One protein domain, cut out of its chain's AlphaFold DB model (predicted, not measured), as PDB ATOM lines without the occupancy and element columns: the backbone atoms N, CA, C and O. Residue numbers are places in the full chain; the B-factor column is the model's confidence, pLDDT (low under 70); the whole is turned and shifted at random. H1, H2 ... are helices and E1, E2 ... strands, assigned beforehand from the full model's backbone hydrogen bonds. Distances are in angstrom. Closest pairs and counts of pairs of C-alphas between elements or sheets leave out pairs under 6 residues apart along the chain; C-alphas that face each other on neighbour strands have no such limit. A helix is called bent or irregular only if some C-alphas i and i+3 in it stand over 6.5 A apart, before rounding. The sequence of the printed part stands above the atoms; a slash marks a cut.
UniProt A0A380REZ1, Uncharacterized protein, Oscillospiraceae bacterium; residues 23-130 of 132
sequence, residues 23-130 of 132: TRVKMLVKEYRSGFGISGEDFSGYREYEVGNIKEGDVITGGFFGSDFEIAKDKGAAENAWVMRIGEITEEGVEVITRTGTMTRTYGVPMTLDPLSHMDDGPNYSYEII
ATOM      1  N   THR A  23     125.933 128.127 109.876       63.28
ATOM      2  CA  THR A  23     126.584 129.418 109.697       63.28
ATOM      3  C   THR A  23     128.045 129.119 109.413       63.28
ATOM      4  O   THR A  23     128.758 128.555 110.243       63.28
ATOM      5  N   ARG A  24     128.468 129.361 108.171       82.88
ATOM      6  CA  ARG A  24     129.843 129.104 107.747       82.88
ATOM      7  C   ARG A  24     130.678 130.302 108.149       82.88
ATOM      8  O   ARG A  24     131.000 131.126 107.301       82.88
ATOM      9  N   VAL A  25     130.997 130.375 109.435       91.75
ATOM     10  CA  VAL A  25     131.818 131.454 109.972       91.75
ATOM     11  C   VAL A  25     133.230 131.345 109.414       91.75
ATOM     12  O   VAL A  25     133.841 130.266 109.368       91.75
ATOM     13  N   LYS A  26     133.742 132.485 108.972       94.75
ATOM     14  CA  LYS A  26     135.142 132.689 108.621       94.75
ATOM     15  C   LYS A  26     135.729 133.785 109.495       94.75
ATOM     16  O   LYS A  26     135.020 134.626 110.036       94.75
ATOM     17  N   MET A  27     137.046 133.801 109.587       93.06
ATOM     18  CA  MET A  27     137.803 134.830 110.277       93.06
ATOM     19  C   MET A  27     138.892 135.338 109.345       93.06
ATOM     20  O   MET A  27     139.687 134.556 108.827       93.06
ATOM     21  N   LEU A  28     138.920 136.647 109.132       93.44
ATOM     22  CA  LEU A  28     140.064 137.335 108.554       93.44
ATOM     23  C   LEU A  28     140.964 137.792 109.699       93.44
ATOM     24  O   LEU A  28     140.474 138.400 110.649       93.44
ATOM     25  N   VAL A  29     142.260 137.531 109.588       90.06
ATOM     26  CA  VAL A  29     143.273 138.009 110.529       90.06
ATOM     27  C   VAL A  29     144.258 138.881 109.772       90.06
ATOM     28  O   VAL A  29     144.816 138.435 108.772       90.06
ATOM     29  N   LYS A  30     144.497 140.099 110.256       89.12
ATOM     30  CA  LYS A  30     145.618 140.938 109.835       89.12
ATOM     31  C   LYS A  30     146.664 140.950 110.936       89.12
ATOM     32  O   LYS A  30     146.422 141.482 112.017       89.12
ATOM     33  N   GLU A  31     147.814 140.355 110.661       85.38
ATOM     34  CA  GLU A  31     149.004 140.426 111.506       85.38
ATOM     35  C   GLU A  31     149.800 141.661 111.104       85.38
ATOM     36  O   GLU A  31     150.415 141.675 110.036       85.38
ATOM     37  N   TYR A  32     149.800 142.681 111.953       84.56
ATOM     38  CA  TYR A  32     150.689 143.823 111.817       84.56
ATOM     39  C   TYR A  32     152.015 143.498 112.491       84.56
ATOM     40  O   TYR A  32     152.062 143.067 113.644       84.56
ATOM     41  N   ARG A  33     153.100 143.720 111.757       82.88
ATOM     42  CA  ARG A  33     154.473 143.605 112.240       82.88
ATOM     43  C   ARG A  33     155.046 145.002 112.371       82.88
ATOM     44  O   ARG A  33     154.760 145.866 111.545       82.88
ATOM     45  N   SER A  34     155.820 145.221 113.422       80.12
ATOM     46  CA  SER A  34     156.511 146.481 113.691       80.12
ATOM     47  C   SER A  34     157.817 146.208 114.430       80.12
ATOM     48  O   SER A  34     157.982 145.132 115.002       80.12
ATOM     49  N   GLY A  35     158.737 147.167 114.438       78.31
ATOM     50  CA  GLY A  35     160.025 147.045 115.119       78.31
ATOM     51  C   GLY A  35     161.199 146.951 114.152       78.31
ATOM     52  O   GLY A  35     161.021 146.870 112.936       78.31
ATOM     53  N   PHE A  36     162.400 146.975 114.721       74.25
ATOM     54  CA  PHE A  36     163.653 146.994 113.977       74.25
ATOM     55  C   PHE A  36     164.510 145.788 114.351       74.25
ATOM     56  O   PHE A  36     164.547 145.372 115.511       74.25
ATOM     57  N   GLY A  37     165.197 145.216 113.366       71.81
ATOM     58  CA  GLY A  37     166.230 144.219 113.622       71.81
ATOM     59  C   GLY A  37     167.493 144.853 114.194       71.81
ATOM     60  O   GLY A  37     167.722 146.056 114.075       71.81
ATOM     61  N   ILE A  38     168.367 144.020 114.762       70.00
ATOM     62  CA  ILE A  38     169.670 144.444 115.312       70.00
ATOM     63  C   ILE A  38     170.541 145.120 114.228       70.00
ATOM     64  O   ILE A  38     171.375 145.970 114.524       70.00
ATOM     65  N   SER A  39     170.325 144.773 112.954       79.44
ATOM     66  CA  SER A  39     170.965 145.364 111.772       79.44
ATOM     67  C   SER A  39     170.332 146.687 111.296       79.44
ATOM     68  O   SER A  39     170.824 147.270 110.329       79.44
ATOM     69  N   GLY A  40     169.260 147.166 111.940       74.44
ATOM     70  CA  GLY A  40     168.505 148.364 111.551       74.44
ATOM     71  C   GLY A  40     167.457 148.142 110.453       74.44
ATOM     72  O   GLY A  40     166.899 149.110 109.939       74.44
ATOM     73  N   GLU A  41     167.192 146.892 110.073       80.75
ATOM     74  CA  GLU A  41     166.134 146.545 109.118       80.75
ATOM     75  C   GLU A  41     164.734 146.806 109.698       80.75
ATOM     76  O   GLU A  41     164.471 146.481 110.855       80.75
ATOM     77  N   ASP A  42     163.843 147.404 108.903       80.81
ATOM     78  CA  ASP A  42     162.455 147.683 109.287       80.81
ATOM     79  C   ASP A  42     161.559 146.480 108.962       80.81
ATOM     80  O   ASP A  42     161.469 146.049 107.808       80.81
ATOM     81  N   PHE A  43     160.879 145.943 109.975       74.62
ATOM     82  CA  PHE A  43     159.937 144.831 109.822       74.62
ATOM     83  C   PHE A  43     158.478 145.282 109.669       74.62
ATOM     84  O   PHE A  43     157.567 144.448 109.720       74.62
ATOM     85  N   SER A  44     158.241 146.583 109.490       82.38
ATOM     86  CA  SER A  44     156.905 147.160 109.412       82.38
ATOM     87  C   SER A  44     156.122 146.663 108.198       82.38
ATOM     88  O   SER A  44     156.584 146.684 107.059       82.38
ATOM     89  N   GLY A  45     154.890 146.230 108.435       84.62
ATOM     90  CA  GLY A  45     153.985 145.781 107.384       84.62
ATOM     91  C   GLY A  45     152.856 144.936 107.943       84.62
ATOM     92  O   GLY A  45     152.701 144.817 109.157       84.62
ATOM     93  N   TYR A  46     152.073 144.319 107.061       86.12
ATOM     94  CA  TYR A  46     151.034 143.388 107.487       86.12
ATOM     95  C   TYR A  46     150.953 142.148 106.598       86.12
ATOM     96  O   TYR A  46     151.392 142.156 105.446       86.12
ATOM     97  N   ARG A  47     150.414 141.065 107.160       85.88
ATOM     98  CA  ARG A  47     150.008 139.848 106.445       85.88
ATOM     99  C   ARG A  47     148.551 139.546 106.746       85.88
ATOM    100  O   ARG A  47     148.098 139.778 107.864       85.88
ATOM    101  N   GLU A  48     147.836 139.034 105.751       89.06
ATOM    102  CA  GLU A  48     146.438 138.632 105.901       89.06
ATOM    103  C   GLU A  48     146.294 137.115 105.817       89.06
ATOM    104  O   GLU A  48     146.873 136.476 104.937       89.06
ATOM    105  N   TYR A  49     145.473 136.564 106.704       87.19
ATOM    106  CA  TYR A  49     145.118 135.151 106.743       87.19
ATOM    107  C   TYR A  49     143.594 135.013 106.740       87.19
ATOM    108  O   TYR A  49     142.901 135.752 107.440       87.19
ATOM    109  N   GLU A  50     143.062 134.050 105.985       91.06
ATOM    110  CA  GLU A  50     141.655 133.646 106.081       91.06
ATOM    111  C   GLU A  50     141.568 132.260 106.727       91.06
ATOM    112  O   GLU A  50     142.046 131.270 106.175       91.06
ATOM    113  N   VAL A  51     140.914 132.187 107.885       90.50
ATOM    114  CA  VAL A  51     140.610 130.938 108.589       90.50
ATOM    115  C   VAL A  51     139.133 130.623 108.381       90.50
ATOM    116  O   VAL A  51     138.256 131.382 108.793       90.50
ATOM    117  N   GLY A  52     138.839 129.522 107.693       91.25
ATOM    118  CA  GLY A  52     137.474 129.148 107.317       91.25
ATOM    119  C   GLY A  52     136.906 127.968 108.103       91.25
ATOM    120  O   GLY A  52     137.646 127.175 108.675       91.25
ATOM    121  N   ASN A  53     135.581 127.802 108.022       91.06
ATOM    122  CA  ASN A  53     134.823 126.710 108.651       91.06
ATOM    123  C   ASN A  53     134.927 126.682 110.181       91.06
ATOM    124  O   ASN A  53     134.988 125.599 110.765       91.06
ATOM    125  N   ILE A  54     134.926 127.863 110.796       92.44
ATOM    126  CA  ILE A  54     135.003 128.025 112.245       92.44
ATOM    127  C   ILE A  54     133.729 127.500 112.904       92.44
ATOM    128  O   ILE A  54     132.621 127.718 112.407       92.44
ATOM    129  N   LYS A  55     133.902 126.794 114.021       92.69
ATOM    130  CA  LYS A  55     132.836 126.197 114.824       92.69
ATOM    131  C   LYS A  55     133.032 126.493 116.304       92.69
ATOM    132  O   LYS A  55     134.138 126.750 116.771       92.69
ATOM    133  N   GLU A  56     131.939 126.381 117.045       93.75
ATOM    134  CA  GLU A  56     131.950 126.444 118.504       93.75
ATOM    135  C   GLU A  56     132.918 125.407 119.091       93.75
ATOM    136  O   GLU A  56     132.960 124.242 118.678       93.75
ATOM    137  N   GLY A  57     133.724 125.835 120.059       90.81
ATOM    138  CA  GLY A  57     134.753 125.025 120.702       90.81
ATOM    139  C   GLY A  57     136.040 124.832 119.892       90.81
ATOM    140  O   GLY A  57     136.921 124.084 120.349       90.81
ATOM    141  N   ASP A  58     136.169 125.460 118.717       91.81
ATOM    142  CA  ASP A  58     137.438 125.527 117.993       91.81
ATOM    143  C   ASP A  58     138.462 126.342 118.788       91.81
ATOM    144  O   ASP A  58     138.150 127.333 119.453       91.81
ATOM    145  N   VAL A  59     139.714 125.902 118.720       90.25
ATOM    146  CA  VAL A  59     140.850 126.588 119.333       90.25
ATOM    147  C   VAL A  59     141.681 127.160 118.201       90.25
ATOM    148  O   VAL A  59     142.145 126.410 117.345       90.25
ATOM    149  N   ILE A  60     141.857 128.475 118.192       89.00
ATOM    150  CA  ILE A  60     142.690 129.152 117.207       89.00
ATOM    151  C   ILE A  60     144.089 129.285 117.786       89.00
ATOM    152  O   ILE A  60     144.296 129.901 118.840       89.00
ATOM    153  N   THR A  61     145.052 128.705 117.087       83.88
ATOM    154  CA  THR A  61     146.474 128.875 117.361       83.88
ATOM    155  C   THR A  61     147.018 129.925 116.412       83.88
ATOM    156  O   THR A  61     146.731 129.907 115.216       83.88
ATOM    157  N   GLY A  62     147.761 130.873 116.968       74.62
ATOM    158  CA  GLY A  62     148.472 131.880 116.195       74.62
ATOM    159  C   GLY A  62     149.946 131.551 116.195       74.62
ATOM    160  O   GLY A  62     150.466 130.941 117.137       74.62
ATOM    161  N   GLY A  63     150.619 131.959 115.133       61.31
ATOM    162  CA  GLY A  63     152.018 131.662 115.013       61.31
ATOM    163  C   GLY A  63     152.889 132.504 115.919       61.31
ATOM    164  O   GLY A  63     153.184 133.660 115.622       61.31
ATOM    165  N   PHE A  64     153.410 131.893 116.982       52.88
ATOM    166  CA  PHE A  64     154.662 132.364 117.562       52.88
ATOM    167  C   PHE A  64     155.714 132.434 116.438       52.88
ATOM    168  O   PHE A  64     155.866 131.485 115.665       52.88
ATOM    169  N   PHE A  65     156.414 133.566 116.323       53.78
ATOM    170  CA  PHE A  65     157.449 133.797 115.304       53.78
ATOM    171  C   PHE A  65     156.969 133.721 113.839       53.78
ATOM    172  O   PHE A  65     157.714 133.292 112.959       53.78
ATOM    173  N   GLY A  66     155.741 134.165 113.550       50.31
ATOM    174  CA  GLY A  66     155.283 134.378 112.171       50.31
ATOM    175  C   GLY A  66     154.805 133.122 111.439       50.31
ATOM    176  O   GLY A  66     154.905 133.084 110.210       50.31
ATOM    177  N   SER A  67     154.314 132.121 112.178       61.28
ATOM    178  CA  SER A  67     153.516 131.023 111.614       61.28
ATOM    179  C   SER A  67     152.062 131.447 111.350       61.28
ATOM    180  O   SER A  67     151.570 132.439 111.890       61.28
ATOM    181  N   ASP A  68     151.383 130.696 110.486       74.69
ATOM    182  CA  ASP A  68     150.022 131.009 110.053       74.69
ATOM    183  C   ASP A  68     149.005 130.856 111.200       74.69
ATOM    184  O   ASP A  68     149.153 130.008 112.085       74.69
ATOM    185  N   PHE A  69     147.937 131.657 111.168       81.12
ATOM    186  CA  PHE A  69     146.762 131.412 112.006       81.12
ATOM    187  C   PHE A  69     146.026 130.170 111.509       81.12
ATOM    188  O   PHE A  69     145.618 130.106 110.349       81.12
ATOM    189  N   GLU A  70     145.792 129.207 112.397       86.50
ATOM    190  CA  GLU A  70     145.066 127.985 112.057       86.50
ATOM    191  C   GLU A  70     144.160 127.493 113.190       86.50
ATOM    192  O   GLU A  70     144.294 127.869 114.356       86.50
ATOM    193  N   ILE A  71     143.210 126.630 112.826       88.75
ATOM    194  CA  ILE A  71     142.419 125.866 113.790       88.75
ATOM    195  C   ILE A  71     143.297 124.715 114.284       88.75
ATOM    196  O   ILE A  71     143.781 123.908 113.484       88.75
ATOM    197  N   ALA A  72     143.475 124.615 115.599       88.06
ATOM    198  CA  ALA A  72     144.282 123.576 116.215       88.06
ATOM    199  C   ALA A  72     143.784 122.176 115.829       88.06
ATOM    200  O   ALA A  72     142.632 121.813 116.078       88.06
ATOM    201  N   LYS A  73     144.684 121.358 115.274       82.44
ATOM    202  CA  LYS A  73     144.403 119.953 114.924       82.44
ATOM    203  C   LYS A  73     144.408 119.038 116.147       82.44
ATOM    204  O   LYS A  73     143.667 118.060 116.184       82.44
ATOM    205  N   ASP A  74     145.223 119.375 117.144       77.94
ATOM    206  CA  ASP A  74     145.306 118.689 118.430       77.94
ATOM    207  C   ASP A  74     145.062 119.698 119.560       77.94
ATOM    208  O   ASP A  74     145.830 120.644 119.755       77.94
ATOM    209  N   LYS A  75     143.971 119.494 120.308       65.31
ATOM    210  CA  LYS A  75     143.562 120.391 121.396       65.31
ATOM    211  C   LYS A  75     144.526 120.349 122.588       65.31
ATOM    212  O   LYS A  75     144.622 121.351 123.288       65.31
ATOM    213  N   GLY A  76     145.240 119.239 122.805       64.75
ATOM    214  CA  GLY A  76     146.207 119.105 123.900       64.75
ATOM    215  C   GLY A  76     147.505 119.865 123.627       64.75
ATOM    216  O   GLY A  76     148.004 120.581 124.489       64.75
ATOM    217  N   ALA A  77     148.013 119.792 122.393       58.25
ATOM    218  CA  ALA A  77     149.194 120.553 121.977       58.25
ATOM    219  C   ALA A  77     148.940 122.076 121.939       58.25
ATOM    220  O   ALA A  77     149.862 122.873 122.122       58.25
ATOM    221  N   ALA A  78     147.684 122.489 121.744       63.12
ATOM    222  CA  ALA A  78     147.294 123.891 121.637       63.12
ATOM    223  C   ALA A  78     147.284 124.656 122.971       63.12
ATOM    224  O   ALA A  78     147.282 125.885 122.947       63.12
ATOM    225  N   GLU A  79     147.308 123.992 124.134       63.44
ATOM    226  CA  GLU A  79     147.201 124.676 125.438       63.44
ATOM    227  C   GLU A  79     148.300 125.721 125.679       63.44
ATOM    228  O   GLU A  79     148.062 126.731 126.343       63.44
ATOM    229  N   ASN A  80     149.468 125.541 125.062       63.50
ATOM    230  CA  ASN A  80     150.584 126.473 125.200       63.50
ATOM    231  C   ASN A  80     150.640 127.545 124.099       63.50
ATOM    232  O   ASN A  80     151.259 128.582 124.315       63.50
ATOM    233  N   ALA A  81     149.963 127.340 122.963       70.12
ATOM    234  CA  ALA A  81     150.076 128.185 121.764       70.12
ATOM    235  C   ALA A  81     148.744 128.799 121.287       70.12
ATOM    236  O   ALA A  81     148.688 129.448 120.243       70.12
ATOM    237  N   TRP A  82     147.649 128.590 122.023       81.12
ATOM    238  CA  TRP A  82     146.353 129.146 121.645       81.12
ATOM    239  C   TRP A  82     146.285 130.659 121.881       81.12
ATOM    240  O   TRP A  82     146.740 131.176 122.908       81.12
ATOM    241  N   VAL A  83     145.667 131.342 120.919       82.56
ATOM    242  CA  VAL A  83     145.379 132.780 120.945       82.56
ATOM    243  C   VAL A  83     143.961 133.021 121.447       82.56
ATOM    244  O   VAL A  83     143.745 133.848 122.334       82.56
ATOM    245  N   MET A  84     142.990 132.279 120.908       88.81
ATOM    246  CA  MET A  84     141.593 132.371 121.325       88.81
ATOM    247  C   MET A  84     140.867 131.030 121.174       88.81
ATOM    248  O   MET A  84     141.314 130.145 120.441       88.81
ATOM    249  N   ARG A  85     139.737 130.883 121.861       91.75
ATOM    250  CA  ARG A  85     138.773 129.802 121.647       91.75
ATOM    251  C   ARG A  85     137.448 130.398 121.209       91.75
ATOM    252  O   ARG A  85     137.078 131.482 121.654       91.75
ATOM    253  N   ILE A  86     136.754 129.675 120.352       93.88
ATOM    254  CA  ILE A  86     135.437 130.058 119.865       93.88
ATOM    255  C   ILE A  86     134.409 129.508 120.849       93.88
ATOM    256  O   ILE A  86     134.392 128.307 121.116       93.88
ATOM    257  N   GLY A  87     133.624 130.398 121.442       94.12
ATOM    258  CA  GLY A  87     132.500 130.061 122.306       94.12
ATOM    259  C   GLY A  87     131.252 129.797 121.472       94.12
ATOM    260  O   GLY A  87     131.296 129.009 120.529       94.12
ATOM    261  N   GLU A  88     130.160 130.471 121.814       94.62
ATOM    262  CA  GLU A  88     128.898 130.449 121.070       94.62
ATOM    263  C   GLU A  88     128.970 131.226 119.739       94.62
ATOM    264  O   GLU A  88     129.567 132.304 119.651       94.62
ATOM    265  N   ILE A  89     128.331 130.694 118.695       94.06
ATOM    266  CA  ILE A  89     128.145 131.353 117.399       94.06
ATOM    267  C   ILE A  89     126.653 131.636 117.215       94.06
ATOM    268  O   ILE A  89     125.857 130.728 116.979       94.06
ATOM    269  N   THR A  90     126.282 132.913 117.250       92.44
ATOM    270  CA  THR A  90     124.897 133.362 117.070       92.44
ATOM    271  C   THR A  90     124.730 134.115 115.751       92.44
ATOM    272  O   THR A  90     125.675 134.290 114.975       92.44
ATOM    273  N   GLU A  91     123.507 134.572 115.478       89.38
ATOM    274  CA  GLU A  91     123.225 135.473 114.355       89.38
ATOM    275  C   GLU A  91     123.846 136.866 114.556       89.38
ATOM    276  O   GLU A  91     124.163 137.550 113.585       89.38
ATOM    277  N   GLU A  92     124.051 137.284 115.807       89.25
ATOM    278  CA  GLU A  92     124.558 138.616 116.151       89.25
ATOM    279  C   GLU A  92     126.089 138.682 116.133       89.25
ATOM    280  O   GLU A  92     126.670 139.746 115.892       89.25
ATOM    281  N   GLY A  93     126.762 137.558 116.387       93.19
ATOM    282  CA  GLY A  93     128.212 137.526 116.460       93.19
ATOM    283  C   GLY A  93     128.795 136.197 116.912       93.19
ATOM    284  O   GLY A  93     128.130 135.164 116.962       93.19
ATOM    285  N   VAL A  94     130.075 136.264 117.257       95.50
ATOM    286  CA  VAL A  94     130.873 135.146 117.755       95.50
ATOM    287  C   VAL A  94     131.363 135.488 119.154       95.50
ATOM    288  O   VAL A  94     131.962 136.544 119.370       95.50
ATOM    289  N   GLU A  95     131.117 134.609 120.116       95.56
ATOM    290  CA  GLU A  95     131.774 134.669 121.412       95.56
ATOM    291  C   GLU A  95     133.223 134.187 121.273       95.56
ATOM    292  O   GLU A  95     133.512 133.117 120.737       95.56
ATOM    293  N   VAL A  96     134.147 134.996 121.771       93.62
ATOM    294  CA  VAL A  96     135.579 134.738 121.752       93.62
ATOM    295  C   VAL A  96     136.081 134.699 123.185       93.62
ATOM    296  O   VAL A  96     135.921 135.649 123.950       93.62
ATOM    297  N   ILE A  97     136.727 133.595 123.533       91.88
ATOM    298  CA  ILE A  97     137.372 133.388 124.824       91.88
ATOM    299  C   ILE A  97     138.869 133.590 124.606       91.88
ATOM    300  O   ILE A  97     139.479 132.890 123.800       91.88
ATOM    301  N   THR A  98     139.470 134.541 125.310       87.31
ATOM    302  CA  THR A  98     140.915 134.808 125.304       87.31
ATOM    303  C   THR A  98     141.500 134.510 126.686       87.31
ATOM    304  O   THR A  98     140.798 134.094 127.608       87.31
ATOM    305  N   ARG A  99     142.808 134.730 126.868       81.62
ATOM    306  CA  ARG A  99     143.443 134.617 128.193       81.62
ATOM    307  C   ARG A  99     143.009 135.708 129.175       81.62
ATOM    308  O   ARG A  99     143.159 135.521 130.377       81.62
ATOM    309  N   THR A 100     142.508 136.836 128.676       82.44
ATOM    310  CA  THR A 100     142.126 137.997 129.493       82.44
ATOM    311  C   THR A 100     140.632 138.050 129.796       82.44
ATOM    312  O   THR A 100     140.220 138.800 130.677       82.44
ATOM    313  N   GLY A 101     139.818 137.240 129.115       88.25
ATOM    314  CA  GLY A 101     138.394 137.112 129.393       88.25
ATOM    315  C   GLY A 101     137.593 136.632 128.190       88.25
ATOM    316  O   GLY A 101     138.142 136.235 127.164       88.25
ATOM    317  N   THR A 102     136.274 136.696 128.330       93.00
ATOM    318  CA  THR A 102     135.316 136.339 127.282       93.00
ATOM    319  C   THR A 102     134.655 137.598 126.737       93.00
ATOM    320  O   THR A 102     134.330 138.513 127.494       93.00
ATOM    321  N   MET A 103     134.462 137.660 125.421       92.06
ATOM    322  CA  MET A 103     133.840 138.794 124.744       92.06
ATOM    323  C   MET A 103     133.065 138.356 123.508       92.06
ATOM    324  O   MET A 103     133.534 137.526 122.738       92.06
ATOM    325  N   THR A 104     131.918 138.979 123.262       93.44
ATOM    326  CA  THR A 104     131.169 138.795 122.014       93.44
ATOM    327  C   THR A 104     131.641 139.787 120.960       93.44
ATOM    328  O   THR A 104     131.967 140.949 121.251       93.44
ATOM    329  N   ARG A 105     131.710 139.317 119.716       93.19
ATOM    330  CA  ARG A 105     132.182 140.078 118.567       93.19
ATOM    331  C   ARG A 105     131.195 140.008 117.424       93.19
ATOM    332  O   ARG A 105     130.950 138.946 116.865       93.19
ATOM    333  N   THR A 106     130.647 141.169 117.091       94.50
ATOM    334  CA  THR A 106     129.738 141.349 115.964       94.50
ATOM    335  C   THR A 106     130.464 141.100 114.646       94.50
ATOM    336  O   THR A 106     131.597 141.549 114.457       94.50
ATOM    337  N   TYR A 107     129.801 140.411 113.719       92.94
ATOM    338  CA  TYR A 107     130.333 140.181 112.377       92.94
ATOM    339  C   TYR A 107     130.675 141.496 111.667       92.94
ATOM    340  O   TYR A 107     129.968 142.497 111.786       92.94
ATOM    341  N   GLY A 108     131.779 141.500 110.919       93.06
ATOM    342  CA  GLY A 108     132.257 142.669 110.178       93.06
ATOM    343  C   GLY A 108     132.887 143.776 111.032       93.06
ATOM    344  O   GLY A 108     133.482 144.690 110.463       93.06
ATOM    345  N   VAL A 109     132.814 143.698 112.364       94.00
ATOM    346  CA  VAL A 109     133.453 144.662 113.267       94.00
ATOM    347  C   VAL A 109     134.832 144.137 113.675       94.00
ATOM    348  O   VAL A 109     134.916 143.048 114.248       94.00
ATOM    349  N   PRO A 110     135.921 144.881 113.408       92.06
ATOM    350  CA  PRO A 110     137.252 144.454 113.807       92.06
ATOM    351  C   PRO A 110     137.428 144.416 115.323       92.06
ATOM    352  O   PRO A 110     136.967 145.303 116.043       92.06
ATOM    353  N   MET A 111     138.158 143.413 115.799       89.31
ATOM    354  CA  MET A 111     138.702 143.371 117.151       89.31
ATOM    355  C   MET A 111     140.220 143.335 117.110       89.31
ATOM    356  O   MET A 111     140.801 142.661 116.264       89.31
ATOM    357  N   THR A 112     140.850 144.001 118.068       87.00
ATOM    358  CA  THR A 112     142.295 143.912 118.257       87.00
ATOM    359  C   THR A 112     142.599 142.892 119.342       87.00
ATOM    360  O   THR A 112     141.968 142.903 120.402       87.00
ATOM    361  N   LEU A 113     143.558 142.011 119.074       78.44
ATOM    362  CA  LEU A 113     144.234 141.240 120.106       78.44
ATOM    363  C   LEU A 113     145.634 141.804 120.285       78.44
ATOM    364  O   LEU A 113     146.409 141.891 119.325       78.44
ATOM    365  N   ASP A 114     145.938 142.170 121.525       67.25
ATOM    366  CA  ASP A 114     147.282 142.577 121.893       67.25
ATOM    367  C   ASP A 114     148.253 141.396 121.733       67.25
ATOM    368  O   ASP A 114     147.860 140.231 121.893       67.25
ATOM    369  N   PRO A 115     149.527 141.672 121.411       62.75
ATOM    370  CA  PRO A 115     150.577 140.664 121.411       62.75
ATOM    371  C   PRO A 115     150.571 139.836 122.694       62.75
ATOM    372  O   PRO A 115     150.549 140.367 123.803       62.75
ATOM    373  N   LEU A 116     150.712 138.518 122.542       60.72
ATOM    374  CA  LEU A 116     150.969 137.624 123.675       60.72
ATOM    375  C   LEU A 116     152.346 137.880 124.319       60.72
ATOM    376  O   LEU A 116     152.584 137.450 125.446       60.72
ATOM    377  N   SER A 117     153.250 138.567 123.612       58.94
ATOM    378  CA  SER A 117     154.589 138.927 124.078       58.94
ATOM    379  C   SER A 117     155.107 140.177 123.366       58.94
ATOM    380  O   SER A 117     155.033 140.255 122.140       58.94
ATOM    381  N   HIS A 118     155.688 141.104 124.126       61.78
ATOM    382  CA  HIS A 118     156.463 142.229 123.600       61.78
ATOM    383  C   HIS A 118     157.958 141.904 123.625       61.78
ATOM    384  O   HIS A 118     158.435 141.282 124.575       61.78
ATOM    385  N   MET A 119     158.680 142.322 122.586       62.56
ATOM    386  CA  MET A 119     160.137 142.217 122.513       62.56
ATOM    387  C   MET A 119     160.746 143.617 122.434       62.56
ATOM    388  O   MET A 119     160.304 144.428 121.616       62.56
ATOM    389  N   ASP A 120     161.755 143.874 123.272       64.94
ATOM    390  CA  ASP A 120     162.504 145.137 123.272       64.94
ATOM    391  C   ASP A 120     163.319 145.297 121.977       64.94
ATOM    392  O   ASP A 120     163.300 146.361 121.367       64.94
ATOM    393  N   ASP A 121     163.939 144.204 121.513       57.00
ATOM    394  CA  ASP A 121     164.652 144.107 120.236       57.00
ATOM    395  C   ASP A 121     164.033 142.991 119.373       57.00
ATOM    396  O   ASP A 121     164.017 141.820 119.769       57.00
ATOM    397  N   GLY A 122     163.528 143.339 118.182       65.06
ATOM    398  CA  GLY A 122     162.906 142.404 117.237       65.06
ATOM    399  C   GLY A 122     161.467 142.760 116.827       65.06
ATOM    400  O   GLY A 122     160.948 143.820 117.184       65.06
ATOM    401  N   PRO A 123     160.813 141.897 116.027       67.56
ATOM    402  CA  PRO A 123     159.468 142.154 115.531       67.56
ATOM    403  C   PRO A 123     158.417 142.011 116.640       67.56
ATOM    404  O   PRO A 123     158.284 140.960 117.268       67.56
ATOM    405  N   ASN A 124     157.628 143.063 116.828       75.62
ATOM    406  CA  ASN A 124     156.409 143.072 117.623       75.62
ATOM    407  C   ASN A 124     155.198 142.804 116.724       75.62
ATOM    408  O   ASN A 124     155.127 143.302 115.596       75.62
ATOM    409  N   TYR A 125     154.233 142.049 117.247       76.25
ATOM    410  CA  TYR A 125     153.061 141.600 116.499       76.25
ATOM    411  C   TYR A 125     151.782 142.140 117.132       76.25
ATOM    412  O   TYR A 125     151.602 142.035 118.339       76.25
ATOM    413  N   SER A 126     150.865 142.672 116.335       80.69
ATOM    414  CA  SER A 126     149.489 142.927 116.767       80.69
ATOM    415  C   SER A 126     148.516 142.356 115.748       80.69
ATOM    416  O   SER A 126     148.852 142.204 114.571       80.69
ATOM    417  N   TYR A 127     147.320 141.989 116.203       82.88
ATOM    418  CA  TYR A 127     146.367 141.273 115.362       82.88
ATOM    419  C   TYR A 127     145.035 142.005 115.313       82.88
ATOM    420  O   TYR A 127     144.443 142.284 116.353       82.88
ATOM    421  N   GLU A 128     144.541 142.265 114.108       89.88
ATOM    422  CA  GLU A 128     143.161 142.684 113.861       89.88
ATOM    423  C   GLU A 128     142.380 141.497 113.304       89.88
ATOM    424  O   GLU A 128     142.797 140.856 112.340       89.88
ATOM    425  N   ILE A 129     141.245 141.195 113.921       91.12
ATOM    426  CA  ILE A 129     140.440 140.017 113.626       91.12
ATOM    427  C   ILE A 129     139.032 140.450 113.251       91.12
ATOM    428  O   ILE A 129     138.420 141.257 113.948       91.12
ATOM    429  N   ILE A 130     138.509 139.895 112.158       95.00
ATOM    430  CA  ILE A 130     137.161 140.178 111.661       95.00
ATOM    431  C   ILE A 130     136.458 138.856 111.359       95.00
ATOM    432  O   ILE A 130     136.884 138.120 110.466       95.00
TER     433      ILE A 130
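What this domain is: This is residues 23 to 130 of the 132 residues of an uncharacterized protein of Oscillospiraceae bacterium (UniProt A0A380REZ1). Two strongly twisted sheets of four strands each, E2 E1 E8 E7 and E3 E4 E5 E6, stand partly face to face round a shared middle, like a barrel that is not closed. The long hairpin of E1 and E2 reaches toward one end of the long axis, the link of E4 and E5 lies at the other, and the short helix H1 lies to one side by the second sheet. The 108 printed residues hold eight named strands and one named helix, in the order E1 E2 E3 H1 E4 E5 E6 E7 E8; both sheets are antiparallel, and the class is mostly strand. The whole is compact, with a radius of gyration of the C-alphas of 14.5 A, yet elongated, spanning 48 by 31 by 23 A.

Where its parts are: E1, residues 25 to 34, begins at C-alpha 25 (131.818, 131.454, 109.972) and is 29.1 A long. E2, residues 45 to 54, is 26.4 A long. E3 is residues 59 to 61, 6.4 A. H1, residues 77 to 80, 6.9 A, begins at C-alpha 77 (149.194, 120.553, 121.977). E4 is residues 82 to 89, 18.8 A; E5 is residues 93 to 97, 13.1 A; E6 is residues 102 to 106, 13.6 A; E7 is residues 111 to 113, 6.6 A. E8, residues 124 to 130, 20.4 A, ends at C-alpha 130 (137.161, 140.178, 111.661).

How they stand to each other: In the first sheet E1 and E2 form a hairpin, antiparallel at 160 degrees, with N 29 and O 49 2.9 A apart. E1 is antiparallel to E8 at 156 degrees, with N 30 and O 128 2.8 A apart. E8 and E7, a hairpin, have N 129 and O 111 2.8 A apart, and E2 and E7 are the edge strands. In the second sheet E4 has staggered pairing: its residues 82 to 85 pair with E3, with N 60 and O 84 2.9 A apart, and its residues 85 to 89 with E5, with N 87 and O 95 2.8 A apart. E4 E5 E6 is a meander, each strand the antiparallel neighbour of the one before; N 94 and O 105 of E5 and E6 are 2.8 A apart. Between the sheets, the closest C-alphas of E6 and E7 are those of Arg 105 and Met 111, 7.4 A apart; those of E2 and E4 are Ile 54 and Ile 86, 7.9 A apart. E2 and E3 are apart. H1 only grazes the second sheet, with residues 77 to 80; the closest C-alphas of H1 and E3 are those of Ala 78 and Thr 61, 6.6 A apart. H1 is irregular, but only just, with C-alphas 77 and 80 6.9 A apart; it is too short for an O i to N i+4 pair, and its one O i to N i+3 pair is not within hydrogen-bond range.

The domain as a whole: The two C-alphas farthest apart are those of Ser 39 and Glu 91, at 48.8 A. The printed part has no cut. The link from E3 to H1 is long, with 15 residues, and residues 70 to 71 in it pair antiparallel with residues 60 to 61 of E3. Mean pLDDT of the printed part is 81.6; it is under 70 at residue 23 and residues 63 to 67, 75 to 80 and 114 to 123.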